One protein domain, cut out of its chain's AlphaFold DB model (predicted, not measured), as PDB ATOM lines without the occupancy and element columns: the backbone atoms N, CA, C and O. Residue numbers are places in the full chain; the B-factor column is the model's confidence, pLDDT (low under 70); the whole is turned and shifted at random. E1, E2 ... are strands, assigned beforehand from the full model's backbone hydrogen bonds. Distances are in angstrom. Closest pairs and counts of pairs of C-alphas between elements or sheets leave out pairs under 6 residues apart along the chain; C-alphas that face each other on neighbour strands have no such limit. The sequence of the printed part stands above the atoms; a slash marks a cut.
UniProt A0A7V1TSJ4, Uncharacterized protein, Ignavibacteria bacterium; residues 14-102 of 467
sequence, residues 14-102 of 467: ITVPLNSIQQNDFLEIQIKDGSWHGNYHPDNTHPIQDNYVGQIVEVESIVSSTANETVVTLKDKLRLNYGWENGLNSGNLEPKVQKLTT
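What this domain is: This is residues 14 to 102 of the 467 residues of an uncharacterized protein of Ignavibacteria bacterium (UniProt A0A7V1TSJ4). With little regular structure, the domain is one strongly twisted antiparallel sheet, curled like part of a barrel, with residues 41 to 47 sticking out at one end. The printed part has 89 residues, 31 of them in strands E1 to E5; it is all strand, with no named helix. The order is E1 E4 E3 E2 E5: a meander E2 E3 E4, neighbours in turn, extended to Greek keys by E1 or E5, each closing four strands first to fourth. It is only just loose, close to compact, radius of gyration of the C-alphas 15.0 A, spanning 45 by 29 by 23 A.

How they stand to each other: Edge strand E1, residues 14 to 16, is antiparallel to E4, residues 70 to 74, at 136 degrees; N 14 and O 72 are 3.0 A apart. E2, residues 26 to 31, forms a hairpin with E3, residues 53 to 65; N 29 and O 55 are 2.9 A apart. E3 bends by 91 degrees at residue 61 and forms a hairpin with E4; N 63 and O 71 are 2.8 A apart. Edge strand E5, residues 96 to 99, is antiparallel to E2; N 28 and O 98 are 2.8 A apart.

Where its parts are: E1 begins at C-alpha 14 (188.507, 190.224, 157.598); E3 measures 26.7 A and E2 16.7 A; E5 ends at C-alpha 99 (190.045, 180.475, 148.361).

The domain as a whole: The C-alphas farthest apart, Asp 43 and Ser 64, are 47.3 A apart. The printed part has no cut; the links E2 to E3 and E4 to E5 are long. pLDDT is under 70 at residues 34 to 50 and 83 to 94.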
ATOM      1  N   ILE A  14     187.627 191.282 157.090       89.62
ATOM      2  CA  ILE A  14     188.507 190.224 157.598       89.62
ATOM      3  C   ILE A  14     189.914 190.345 157.014       89.62
ATOM      4  O   ILE A  14     190.121 190.929 155.953       89.62
ATOM      5  N   THR A  15     190.874 189.747 157.708       89.06
ATOM      6  CA  THR A  15     192.263 189.584 157.286       89.06
ATOM      7  C   THR A  15     192.451 188.133 156.880       89.06
ATOM      8  O   THR A  15     192.196 187.220 157.662       89.06
ATOM      9  N   VAL A  16     192.888 187.917 155.649       87.50
ATOM     10  CA  VAL A  16     193.122 186.594 155.079       87.50
ATOM     11  C   VAL A  16     194.630 186.400 154.936       87.50
ATOM     12  O   VAL A  16     195.274 187.257 154.331       87.50
ATOM     13  N   PRO A  17     195.218 185.289 155.417       84.44
ATOM     14  CA  PRO A  17     196.653 185.009 155.294       84.44
ATOM     15  C   PRO A  17     197.032 184.531 153.874       84.44
ATOM     16  O   PRO A  17     197.744 183.547 153.689       84.44
ATOM     17  N   LEU A  18     196.484 185.189 152.848       78.12
ATOM     18  CA  LEU A  18     196.675 184.900 151.430       78.12
ATOM     19  C   LEU A  18     196.849 186.228 150.688       78.12
ATOM     20  O   LEU A  18     196.044 187.143 150.849       78.12
ATOM     21  N   ASN A  19     197.878 186.335 149.852       78.50
ATOM     22  CA  ASN A  19     198.160 187.530 149.041       78.50
ATOM     23  C   ASN A  19     197.557 187.467 147.621       78.50
ATOM     24  O   ASN A  19     197.653 188.426 146.862       78.50
ATOM     25  N   SER A  20     196.930 186.344 147.256       86.25
ATOM     26  CA  SER A  20     196.343 186.084 145.934       86.25
ATOM     27  C   SER A  20     194.822 186.287 145.880       86.25
ATOM     28  O   SER A  20     194.167 185.816 144.944       86.25
ATOM     29  N   ILE A  21     194.266 186.966 146.889       93.00
ATOM     30  CA  ILE A  21     192.837 187.272 146.983       93.00
ATOM     31  C   ILE A  21     192.510 188.517 146.160       93.00
ATOM     32  O   ILE A  21     193.221 189.519 146.200       93.00
ATOM     33  N   GLN A  22     191.418 188.441 145.416       93.75
ATOM     34  CA  GLN A  22     190.901 189.468 144.528       93.75
ATOM     35  C   GLN A  22     189.419 189.714 144.817       93.75
ATOM     36  O   GLN A  22     188.736 188.899 145.434       93.75
ATOM     37  N   GLN A  23     188.919 190.858 144.356       94.62
ATOM     38  CA  GLN A  23     187.484 191.123 144.325       94.62
ATOM     39  C   GLN A  23     186.746 190.016 143.551       94.62
ATOM     40  O   GLN A  23     187.246 189.540 142.532       94.62
ATOM     41  N   ASN A  24     185.557 189.645 144.029       91.00
ATOM     42  CA  ASN A  24     184.699 188.556 143.543       91.00
ATOM     43  C   ASN A  24     185.254 187.136 143.765       91.00
ATOM     44  O   ASN A  24     184.656 186.165 143.299       91.00
ATOM     45  N   ASP A  25     186.374 186.979 144.478       94.62
ATOM     46  CA  ASP A  25     186.782 185.658 144.948       94.62
ATOM     47  C   ASP A  25     185.793 185.131 145.992       94.62
ATOM     48  O   ASP A  25     185.308 185.873 146.849       94.62
ATOM     49  N   PHE A  26     185.564 183.818 145.973       93.44
ATOM     50  CA  PHE A  26     184.833 183.124 147.025       93.44
ATOM     51  C   PHE A  26     185.809 182.508 148.021       93.44
ATOM     52  O   PHE A  26     186.763 181.824 147.639       93.44
ATOM     53  N   LEU A  27     185.557 182.738 149.305       93.69
ATOM     54  CA  LEU A  27     186.334 182.188 150.406       93.69
ATOM     55  C   LEU A  27     185.456 181.255 151.231       93.69
ATOM     56  O   LEU A  27     184.308 181.579 151.523       93.69
ATOM     57  N   GLU A  28     186.013 180.127 151.653       92.69
ATOM     58  CA  GLU A  28     185.421 179.273 152.674       92.69
ATOM     59  C   GLU A  28     186.167 179.491 153.985       92.69
ATOM     60  O   GLU A  28     187.364 179.207 154.096       92.69
ATOM     61  N   ILE A  29     185.445 180.015 154.970       88.94
ATOM     62  CA  ILE A  29     185.914 180.149 156.343       88.94
ATOM     63  C   ILE A  29     185.479 178.892 157.085       88.94
ATOM     64  O   ILE A  29     184.306 178.538 157.038       88.94
ATOM     65  N   GLN A  30     186.400 178.233 157.777       85.56
ATOM     66  CA  GLN A  30     186.156 176.997 158.512       85.56
ATOM     67  C   GLN A  30     186.672 177.118 159.943       85.56
ATOM     68  O   GLN A  30     187.763 177.633 160.185       85.56
ATOM     69  N   ILE A  31     185.920 176.589 160.894       78.12
ATOM     70  CA  ILE A  31     186.324 176.417 162.285       78.12
ATOM     71  C   ILE A  31     186.451 174.926 162.532       78.12
ATOM     72  O   ILE A  31     185.516 174.176 162.277       78.12
ATOM     73  N   LYS A  32     187.594 174.510 163.074       75.38
ATOM     74  CA  LYS A  32     187.785 173.127 163.493       75.38
ATOM     75  C   LYS A  32     186.826 172.762 164.613       75.38
ATOM     76  O   LYS A  32     186.686 173.505 165.583       75.38
ATOM     77  N   ASP A  33     186.211 171.593 164.489       72.81
ATOM     78  CA  ASP A  33     185.242 171.141 165.473       72.81
ATOM     79  C   ASP A  33     185.899 170.960 166.838       72.81
ATOM     80  O   ASP A  33     186.981 170.384 166.991       72.81
ATOM     81  N   GLY A  34     185.230 171.514 167.840       64.25
ATOM     82  CA  GLY A  34     185.614 171.414 169.235       64.25
ATOM     83  C   GLY A  34     184.791 170.353 169.955       64.25
ATOM     84  O   GLY A  34     183.933 169.677 169.386       64.25
ATOM     85  N   SER A  35     184.977 170.264 171.270       60.91
ATOM     86  CA  SER A  35     184.257 169.302 172.119       60.91
ATOM     87  C   SER A  35     182.726 169.482 172.143       60.91
ATOM     88  O   SER A  35     182.025 168.633 172.687       60.91
ATOM     89  N   TRP A  36     182.199 170.580 171.587       57.94
ATOM     90  CA  TRP A  36     180.766 170.895 171.501       57.94
ATOM     91  C   TRP A  36     179.998 169.990 170.534       57.94
ATOM     92  O   TRP A  36     178.803 169.769 170.739       57.94
ATOM     93  N   HIS A  37     180.665 169.462 169.506       58.62
ATOM     94  CA  HIS A  37     180.048 168.537 168.557       58.62
ATOM     95  C   HIS A  37     179.682 167.218 169.260       58.62
ATOM     96  O   HIS A  37     178.677 166.580 168.950       58.62
ATOM     97  N   GLY A  38     180.443 166.876 170.308       53.25
ATOM     98  CA  GLY A  38     180.382 165.588 170.980       53.25
ATOM     99  C   GLY A  38     181.007 164.496 170.112       53.25
ATOM    100  O   GLY A  38     180.934 164.528 168.887       53.25
ATOM    101  N   ASN A  39     181.602 163.490 170.748       49.28
ATOM    102  CA  ASN A  39     182.126 162.298 170.068       49.28
ATOM    103  C   ASN A  39     181.003 161.366 169.564       49.28
ATOM    104  O   ASN A  39     181.219 160.164 169.439       49.28
ATOM    105  N   TYR A  40     179.781 161.870 169.385       48.22
ATOM    106  CA  TYR A  40     178.638 161.024 169.082       48.22
ATOM    107  C   TYR A  40     178.463 160.909 167.574       48.22
ATOM    108  O   TYR A  40     177.885 161.778 166.930       48.22
ATOM    109  N   HIS A  41     178.987 159.809 167.051       53.09
ATOM    110  CA  HIS A  41     178.549 159.216 165.805       53.09
ATOM    111  C   HIS A  41     177.836 157.913 166.190       53.09
ATOM    112  O   HIS A  41     178.482 157.061 166.807       53.09
ATOM    113  N   PRO A  42     176.538 157.727 165.907       50.47
ATOM    114  CA  PRO A  42     175.800 156.549 166.368       50.47
ATOM    115  C   PRO A  42     176.401 155.230 165.862       50.47
ATOM    116  O   PRO A  42     176.245 154.203 166.520       50.47
ATOM    117  N   ASP A  43     177.146 155.257 164.752       52.50
ATOM    118  CA  ASP A  43     177.774 154.063 164.181       52.50
ATOM    119  C   ASP A  43     179.304 153.954 164.381       52.50
ATOM    120  O   ASP A  43     179.869 152.922 164.037       52.50
ATOM    121  N   ASN A  44     179.996 154.959 164.949       49.78
ATOM    122  CA  ASN A  44     181.473 155.004 165.090       49.78
ATOM    123  C   ASN A  44     182.295 154.688 163.808       49.78
ATOM    124  O   ASN A  44     183.505 154.470 163.896       49.78
ATOM    125  N   THR A  45     181.672 154.639 162.630       44.81
ATOM    126  CA  THR A  45     182.277 154.156 161.379       44.81
ATOM    127  C   THR A  45     182.519 155.247 160.351       44.81
ATOM    128  O   THR A  45     183.396 155.062 159.507       44.81
ATOM    129  N   HIS A  46     181.821 156.386 160.421       48.22
ATOM    130  CA  HIS A  46     182.164 157.501 159.545       48.22
ATOM    131  C   HIS A  46     183.186 158.408 160.235       48.22
ATOM    132  O   HIS A  46     183.062 158.696 161.433       48.22
ATOM    133  N   PRO A  47     184.220 158.856 159.504       45.88
ATOM    134  CA  PRO A  47     185.144 159.840 160.035       45.88
ATOM    135  C   PRO A  47     184.357 161.094 160.417       45.88
ATOM    136  O   PRO A  47     183.520 161.565 159.645       45.88
ATOM    137  N   ILE A  48     184.644 161.643 161.599       51.28
ATOM    138  CA  ILE A  48     184.237 163.004 161.956       51.28
ATOM    139  C   ILE A  48     184.737 163.883 160.805       51.28
ATOM    140  O   ILE A  48     185.947 163.934 160.575       51.28
ATOM    141  N   GLN A  49     183.843 164.497 160.019       53.50
ATOM    142  CA  GLN A  49     184.320 165.528 159.107       53.50
ATOM    143  C   GLN A  49     184.857 166.640 159.993       53.50
ATOM    144  O   GLN A  49     184.115 167.198 160.788       53.50
ATOM    145  N   ASP A  50     186.153 166.910 159.885       65.12
ATOM    146  CA  ASP A  50     186.757 168.031 160.579       65.12
ATOM    147  C   ASP A  50     186.263 169.330 159.932       65.12
ATOM    148  O   ASP A  50     186.428 169.544 158.725       65.12
ATOM    149  N   ASN A  51     185.780 170.238 160.770       79.94
ATOM    150  CA  ASN A  51     185.322 171.586 160.453       79.94
ATOM    151  C   ASN A  51     183.889 171.647 159.889       79.94
ATOM    152  O   ASN A  51     183.703 172.019 158.735       79.94
ATOM    153  N   TYR A  52     182.872 171.315 160.691       80.38
ATOM    154  CA  TYR A  52     181.464 171.519 160.322       80.38
ATOM    155  C   TYR A  52     181.018 172.974 160.386       80.38
ATOM    156  O   TYR A  52     180.032 173.328 159.751       80.38
ATOM    157  N   VAL A  53     181.660 173.815 161.196       83.38
ATOM    158  CA  VAL A  53     181.251 175.218 161.343       83.38
ATOM    159  C   VAL A  53     182.041 176.077 160.376       83.38
ATOM    160  O   VAL A  53     183.268 176.105 160.414       83.38
ATOM    161  N   GLY A  54     181.340 176.851 159.558       86.81
ATOM    162  CA  GLY A  54     181.983 177.660 158.541       86.81
ATOM    163  C   GLY A  54     180.995 178.390 157.655       86.81
ATOM    164  O   GLY A  54     179.786 178.199 157.746       86.81
ATOM    165  N   GLN A  55     181.512 179.244 156.783       89.88
ATOM    166  CA  GLN A  55     180.710 180.092 155.913       89.88
ATOM    167  C   GLN A  55     181.450 180.344 154.608       89.88
ATOM    168  O   GLN A  55     182.631 180.696 154.611       89.88
ATOM    169  N   ILE A  56     180.727 180.213 153.499       93.19
ATOM    170  CA  ILE A  56     181.176 180.714 152.203       93.19
ATOM    171  C   ILE A  56     180.791 182.186 152.080       93.19
ATOM    172  O   ILE A  56     179.630 182.545 152.312       93.19
ATOM    173  N   VAL A  57     181.774 183.014 151.728       92.38
ATOM    174  CA  VAL A  57     181.657 184.469 151.570       92.38
ATOM    175  C   VAL A  57     182.266 184.926 150.245       92.38
ATOM    176  O   VAL A  57     183.247 184.349 149.777       92.38
ATOM    177  N   GLU A  58     181.699 185.977 149.660       92.81
ATOM    178  CA  GLU A  58     182.228 186.658 148.472       92.81
ATOM    179  C   GLU A  58     183.036 187.897 148.893       92.81
ATOM    180  O   GLU A  58     182.601 188.673 149.752       92.81
ATOM    181  N   VAL A  59     184.210 188.088 148.292       95.44
ATOM    182  CA  VAL A  59     185.042 189.279 148.490       95.44
ATOM    183  C   VAL A  59     184.448 190.451 147.716       95.44
ATOM    184  O   VAL A  59     184.488 190.482 146.489       95.44
ATOM    185  N   GLU A  60     183.952 191.453 148.431       94.81
ATOM    186  CA  GLU A  60     183.399 192.667 147.833       94.81
ATOM    187  C   GLU A  60     184.502 193.639 147.402       94.81
ATOM    188  O   GLU A  60     184.434 194.207 146.313       94.81
ATOM    189  N   SER A  61     185.528 193.845 148.232       96.38
ATOM    190  CA  SER A  61     186.644 194.732 147.895       96.38
ATOM    191  C   SER A  61     187.927 194.390 148.652       96.38
ATOM    192  O   SER A  61     187.901 193.765 149.714       96.38
ATOM    193  N   ILE A  62     189.071 194.815 148.107       96.69
ATOM    194  CA  ILE A  62     190.373 194.724 148.776       96.69
ATOM    195  C   ILE A  62     190.641 196.040 149.507       96.69
ATOM    196  O   ILE A  62     190.725 197.094 148.877       96.69
ATOM    197  N   VAL A  63     190.809 195.977 150.827       96.25
ATOM    198  CA  VAL A  63     191.147 197.135 151.671       96.25
ATOM    199  C   VAL A  63     192.649 197.399 151.626       96.25
ATOM    200  O   VAL A  63     193.091 198.530 151.427       96.25
ATOM    201  N   SER A  64     193.448 196.351 151.813       94.00
ATOM    202  CA  SER A  64     194.907 196.400 151.731       94.00
ATOM    203  C   SER A  64     195.465 195.007 151.452       94.00
ATOM    204  O   SER A  64     194.822 193.998 151.731       94.00
ATOM    205  N   SER A  65     196.671 194.937 150.892       93.12
ATOM    206  CA  SER A  65     197.370 193.672 150.677       93.12
ATOM    207  C   SER A  65     198.861 193.844 150.947       93.12
ATOM    208  O   SER A  65     199.460 194.862 150.594       93.12
ATOM    209  N   THR A  66     199.446 192.856 151.610       90.06
ATOM    210  CA  THR A  66     200.876 192.742 151.894       90.06
ATOM    211  C   THR A  66     201.407 191.433 151.312       90.06
ATOM    212  O   THR A  66     200.669 190.640 150.731       90.06
ATOM    213  N   ALA A  67     202.702 191.159 151.493       86.38
ATOM    214  CA  ALA A  67     203.282 189.892 151.060       86.38
ATOM    215  C   ALA A  67     202.642 188.659 151.735       86.38
ATOM    216  O   ALA A  67     202.663 187.589 151.130       86.38
ATOM    217  N   ASN A  68     202.076 188.803 152.941       85.94
ATOM    218  CA  ASN A  68     201.621 187.678 153.771       85.94
ATOM    219  C   ASN A  68     200.111 187.667 154.041       85.94
ATOM    220  O   ASN A  68     199.565 186.625 154.386       85.94
ATOM    221  N   GLU A  69     199.436 188.806 153.909       89.44
ATOM    222  CA  GLU A  69     198.021 188.937 154.255       89.44
ATOM    223  C   GLU A  69     197.302 189.952 153.369       89.44
ATOM    224  O   GLU A  69     197.901 190.923 152.904       89.44
ATOM    225  N   THR A  70     196.002 189.741 153.183       92.31
ATOM    226  CA  THR A  70     195.093 190.653 152.487       92.31
ATOM    227  C   THR A  70     193.911 190.965 153.389       92.31
ATOM    228  O   THR A  70     193.248 190.058 153.888       92.31
ATOM    229  N   VAL A  71     193.632 192.250 153.595       93.62
ATOM    230  CA  VAL A  71     192.426 192.713 154.282       93.62
ATOM    231  C   VAL A  71     191.350 192.947 153.232       93.62
ATOM    232  O   VAL A  71     191.566 193.684 152.268       93.62
ATOM    233  N   VAL A  72     190.193 192.322 153.417       94.88
ATOM    234  CA  VAL A  72     189.077 192.355 152.467       94.88
ATOM    235  C   VAL A  72     187.793 192.809 153.141       94.88
ATOM    236  O   VAL A  72     187.579 192.509 154.318       94.88
ATOM    237  N   THR A  73     186.926 193.488 152.387       95.69
ATOM    238  CA  THR A  73     185.505 193.567 152.734       95.69
ATOM    239  C   THR A  73     184.757 192.401 152.097       95.69
ATOM    240  O   THR A  73     185.069 191.970 150.985       95.69
ATOM    241  N   LEU A  74     183.791 191.866 152.829       92.25
ATOM    242  CA  LEU A  74     182.929 190.766 152.436       92.25
ATOM    243  C   LEU A  74     181.561 191.317 152.061       92.25
ATOM    244  O   LEU A  74     181.033 192.178 152.768       92.25
ATOM    245  N   LYS A  75     180.971 190.757 151.007       86.31
ATOM    246  CA  LYS A  75     179.600 191.075 150.607       86.31
ATOM    247  C   LYS A  75     178.598 190.641 151.679       86.31
ATOM    248  O   LYS A  75     177.765 191.421 152.131       86.31
ATOM    249  N   ASP A  76     178.767 189.417 152.179       80.75
ATOM    250  CA  ASP A  76     178.033 188.913 153.333       80.75
ATOM    251  C   ASP A  76     178.795 189.138 154.637       80.75
ATOM    252  O   ASP A  76     179.952 188.739 154.796       80.75
ATOM    253  N   LYS A  77     178.087 189.668 155.634       84.38
ATOM    254  CA  LYS A  77     178.565 189.705 157.019       84.38
ATOM    255  C   LYS A  77     178.746 188.286 157.570       84.38
ATOM    256  O   LYS A  77     178.020 187.349 157.225       84.38
ATOM    257  N   LEU A  78     179.685 188.140 158.497       85.56
ATOM    258  CA  LEU A  78     179.895 186.897 159.231       85.56
ATOM    259  C   LEU A  78     178.669 186.559 160.088       85.56
ATOM    260  O   LEU A  78     178.156 187.404 160.823       85.56
ATOM    261  N   ARG A  79     178.207 185.311 160.005       79.94
ATOM    262  CA  ARG A  79     176.971 184.829 160.652       79.94
ATOM    263  C   ARG A  79     177.178 184.256 162.048       79.94
ATOM    264  O   ARG A  79     176.248 184.158 162.843       79.94
ATOM    265  N   LEU A  80     178.425 183.961 162.382       77.81
ATOM    266  CA  LEU A  80     178.854 183.623 163.727       77.81
ATOM    267  C   LEU A  80     180.017 184.510 164.126       77.81
ATOM    268  O   LEU A  80     180.662 185.159 163.303       77.81
ATOM    269  N   ASN A  81     180.274 184.522 165.422       77.00
ATOM    270  CA  ASN A  81     181.563 184.950 165.911       77.00
ATOM    271  C   ASN A  81     182.586 183.854 165.530       77.00
ATOM    272  O   ASN A  81     182.384 182.673 165.819       77.00
ATOM    273  N   TYR A  82     183.698 184.249 164.930       73.50
ATOM    274  CA  TYR A  82     184.836 183.397 164.608       73.50
ATOM    275  C   TYR A  82     185.975 183.764 165.563       73.50
ATOM    276  O   TYR A  82     186.566 184.832 165.445       73.50
ATOM    277  N   GLY A  83     186.233 182.922 166.568       62.91
ATOM    278  CA  GLY A  83     187.239 183.195 167.600       62.91
ATOM    279  C   GLY A  83     187.107 182.311 168.845       62.91
ATOM    280  O   GLY A  83     186.202 181.479 168.939       62.91
ATOM    281  N   TRP A  84     188.024 182.492 169.798       53.66
ATOM    282  CA  TRP A  84     188.169 181.692 171.029       53.66
ATOM    283  C   TRP A  84     186.942 181.729 171.963       53.66
ATOM    284  O   TRP A  84     186.611 180.731 172.597       53.66
ATOM    285  N   GLU A  85     186.219 182.849 172.022       49.34
ATOM    286  CA  GLU A  85     185.247 183.121 173.096       49.34
ATOM    287  C   GLU A  85     183.853 182.491 172.912       49.34
ATOM    288  O   GLU A  85     183.007 182.600 173.797       49.34
ATOM    289  N   ASN A  86     183.581 181.790 171.807       51.19
ATOM    290  CA  ASN A  86     182.213 181.333 171.499       51.19
ATOM    291  C   ASN A  86     181.822 179.991 172.116       51.19
ATOM    292  O   ASN A  86     180.780 179.442 171.767       51.19
ATOM    293  N   GLY A  87     182.665 179.402 172.967       51.53
ATOM    294  CA  GLY A  87     182.426 178.071 173.541       51.53
ATOM    295  C   GLY A  87     182.466 176.917 172.525       51.53
ATOM    296  O   GLY A  87     182.494 175.759 172.933       51.53
ATOM    297  N   LEU A  88     182.526 177.221 171.221       53.34
ATOM    298  CA  LEU A  88     182.764 176.275 170.128       53.34
ATOM    299  C   LEU A  88     184.261 175.973 169.928       53.34
ATOM    300  O   LEU A  88     184.634 174.948 169.373       53.34
ATOM    301  N   ASN A  89     185.139 176.839 170.429       51.44
ATOM    302  CA  ASN A  89     186.586 176.697 170.309       51.44
ATOM    303  C   ASN A  89     187.211 176.375 171.667       51.44
ATOM    304  O   ASN A  89     187.897 177.198 172.267       51.44
ATOM    305  N   SER A  90     186.990 175.163 172.172       46.59
ATOM    306  CA  SER A  90     187.726 174.650 173.330       46.59
ATOM    307  C   SER A  90     189.141 174.216 172.915       46.59
ATOM    308  O   SER A  90     189.441 173.028 172.875       46.59
ATOM    309  N   GLY A  91     190.028 175.167 172.581       49.19
ATOM    310  CA  GLY A  91     191.448 174.836 172.368       49.19
ATOM    311  C   GLY A  91     192.279 175.687 171.404       49.19
ATOM    312  O   GLY A  91     193.127 175.114 170.732       49.19
ATOM    313  N   ASN A  92     192.093 177.011 171.328       51.38
ATOM    314  CA  ASN A  92     192.921 177.901 170.489       51.38
ATOM    315  C   ASN A  92     192.896 177.540 168.990       51.38
ATOM    316  O   ASN A  92     193.920 177.581 168.313       51.38
ATOM    317  N   LEU A  93     191.737 177.140 168.465       56.22
ATOM    318  CA  LEU A  93     191.620 176.761 167.059       56.22
ATOM    319  C   LEU A  93     191.287 177.998 166.223       56.22
ATOM    320  O   LEU A  93     190.187 178.545 166.298       56.22
ATOM    321  N   GLU A  94     192.282 178.460 165.469       66.56
ATOM    322  CA  GLU A  94     192.153 179.574 164.532       66.56
ATOM    323  C   GLU A  94     191.211 179.204 163.375       66.56
ATOM    324  O   GLU A  94     191.297 178.084 162.852       66.56
ATOM    325  N   PRO A  95     190.325 180.121 162.944       77.75
ATOM    326  CA  PRO A  95     189.581 179.943 161.707       77.75
ATOM    327  C   PRO A  95     190.546 179.747 160.535       77.75
ATOM    328  O   PRO A  95     191.479 180.526 160.342       77.75
ATOM    329  N   LYS A  96     190.304 178.720 159.725       82.81
ATOM    330  CA  LYS A  96     190.989 178.529 158.448       82.81
ATOM    331  C   LYS A  96     190.215 179.256 157.366       82.81
ATOM    332  O   LYS A  96     188.988 179.232 157.362       82.81
ATOM    333  N   VAL A  97     190.933 179.859 156.429       86.75
ATOM    334  CA  VAL A  97     190.334 180.473 155.247       86.75
ATOM    335  C   VAL A  97     190.987 179.868 154.021       86.75
ATOM    336  O   VAL A  97     192.214 179.843 153.920       86.75
ATOM    337  N   GLN A  98     190.171 179.396 153.089       88.69
ATOM    338  CA  GLN A  98     190.638 178.937 151.790       88.69
ATOM    339  C   GLN A  98     189.903 179.656 150.668       88.69
ATOM    340  O   GLN A  98     188.698 179.884 150.747       88.69
ATOM    341  N   LYS A  99     190.637 179.999 149.609       92.81
ATOM    342  CA  LYS A  99     190.045 180.475 148.361       92.81
ATOM    343  C   LYS A  99     189.448 179.287 147.611       92.81
ATOM    344  O   LYS A  99     190.142 178.300 147.372       92.81
ATOM    345  N   LEU A 100     188.181 179.395 147.233       92.56
ATOM    346  CA  LEU A 100     187.484 178.385 146.450       92.56
ATOM    347  C   LEU A 100     187.693 178.619 144.955       92.56
ATOM    348  O   LEU A 100     187.674 179.750 144.474       92.56
ATOM    349  N   THR A 101     187.857 177.527 144.210       94.88
ATOM    350  CA  THR A 101     187.712 177.538 142.750       94.88
ATOM    351  C   THR A 101     186.303 177.073 142.435       94.88
ATOM    352  O   THR A 101     185.986 175.912 142.681       94.88
ATOM    353  N   THR A 102     185.461 177.977 141.943       91.25
ATOM    354  CA  THR A 102     184.031 177.711 141.784       91.25
ATOM    355  C   THR A 102     183.616 177.590 140.325       91.25
ATOM    356  O   THR A 102     184.140 178.278 139.443       91.25
TER     357      THR A 102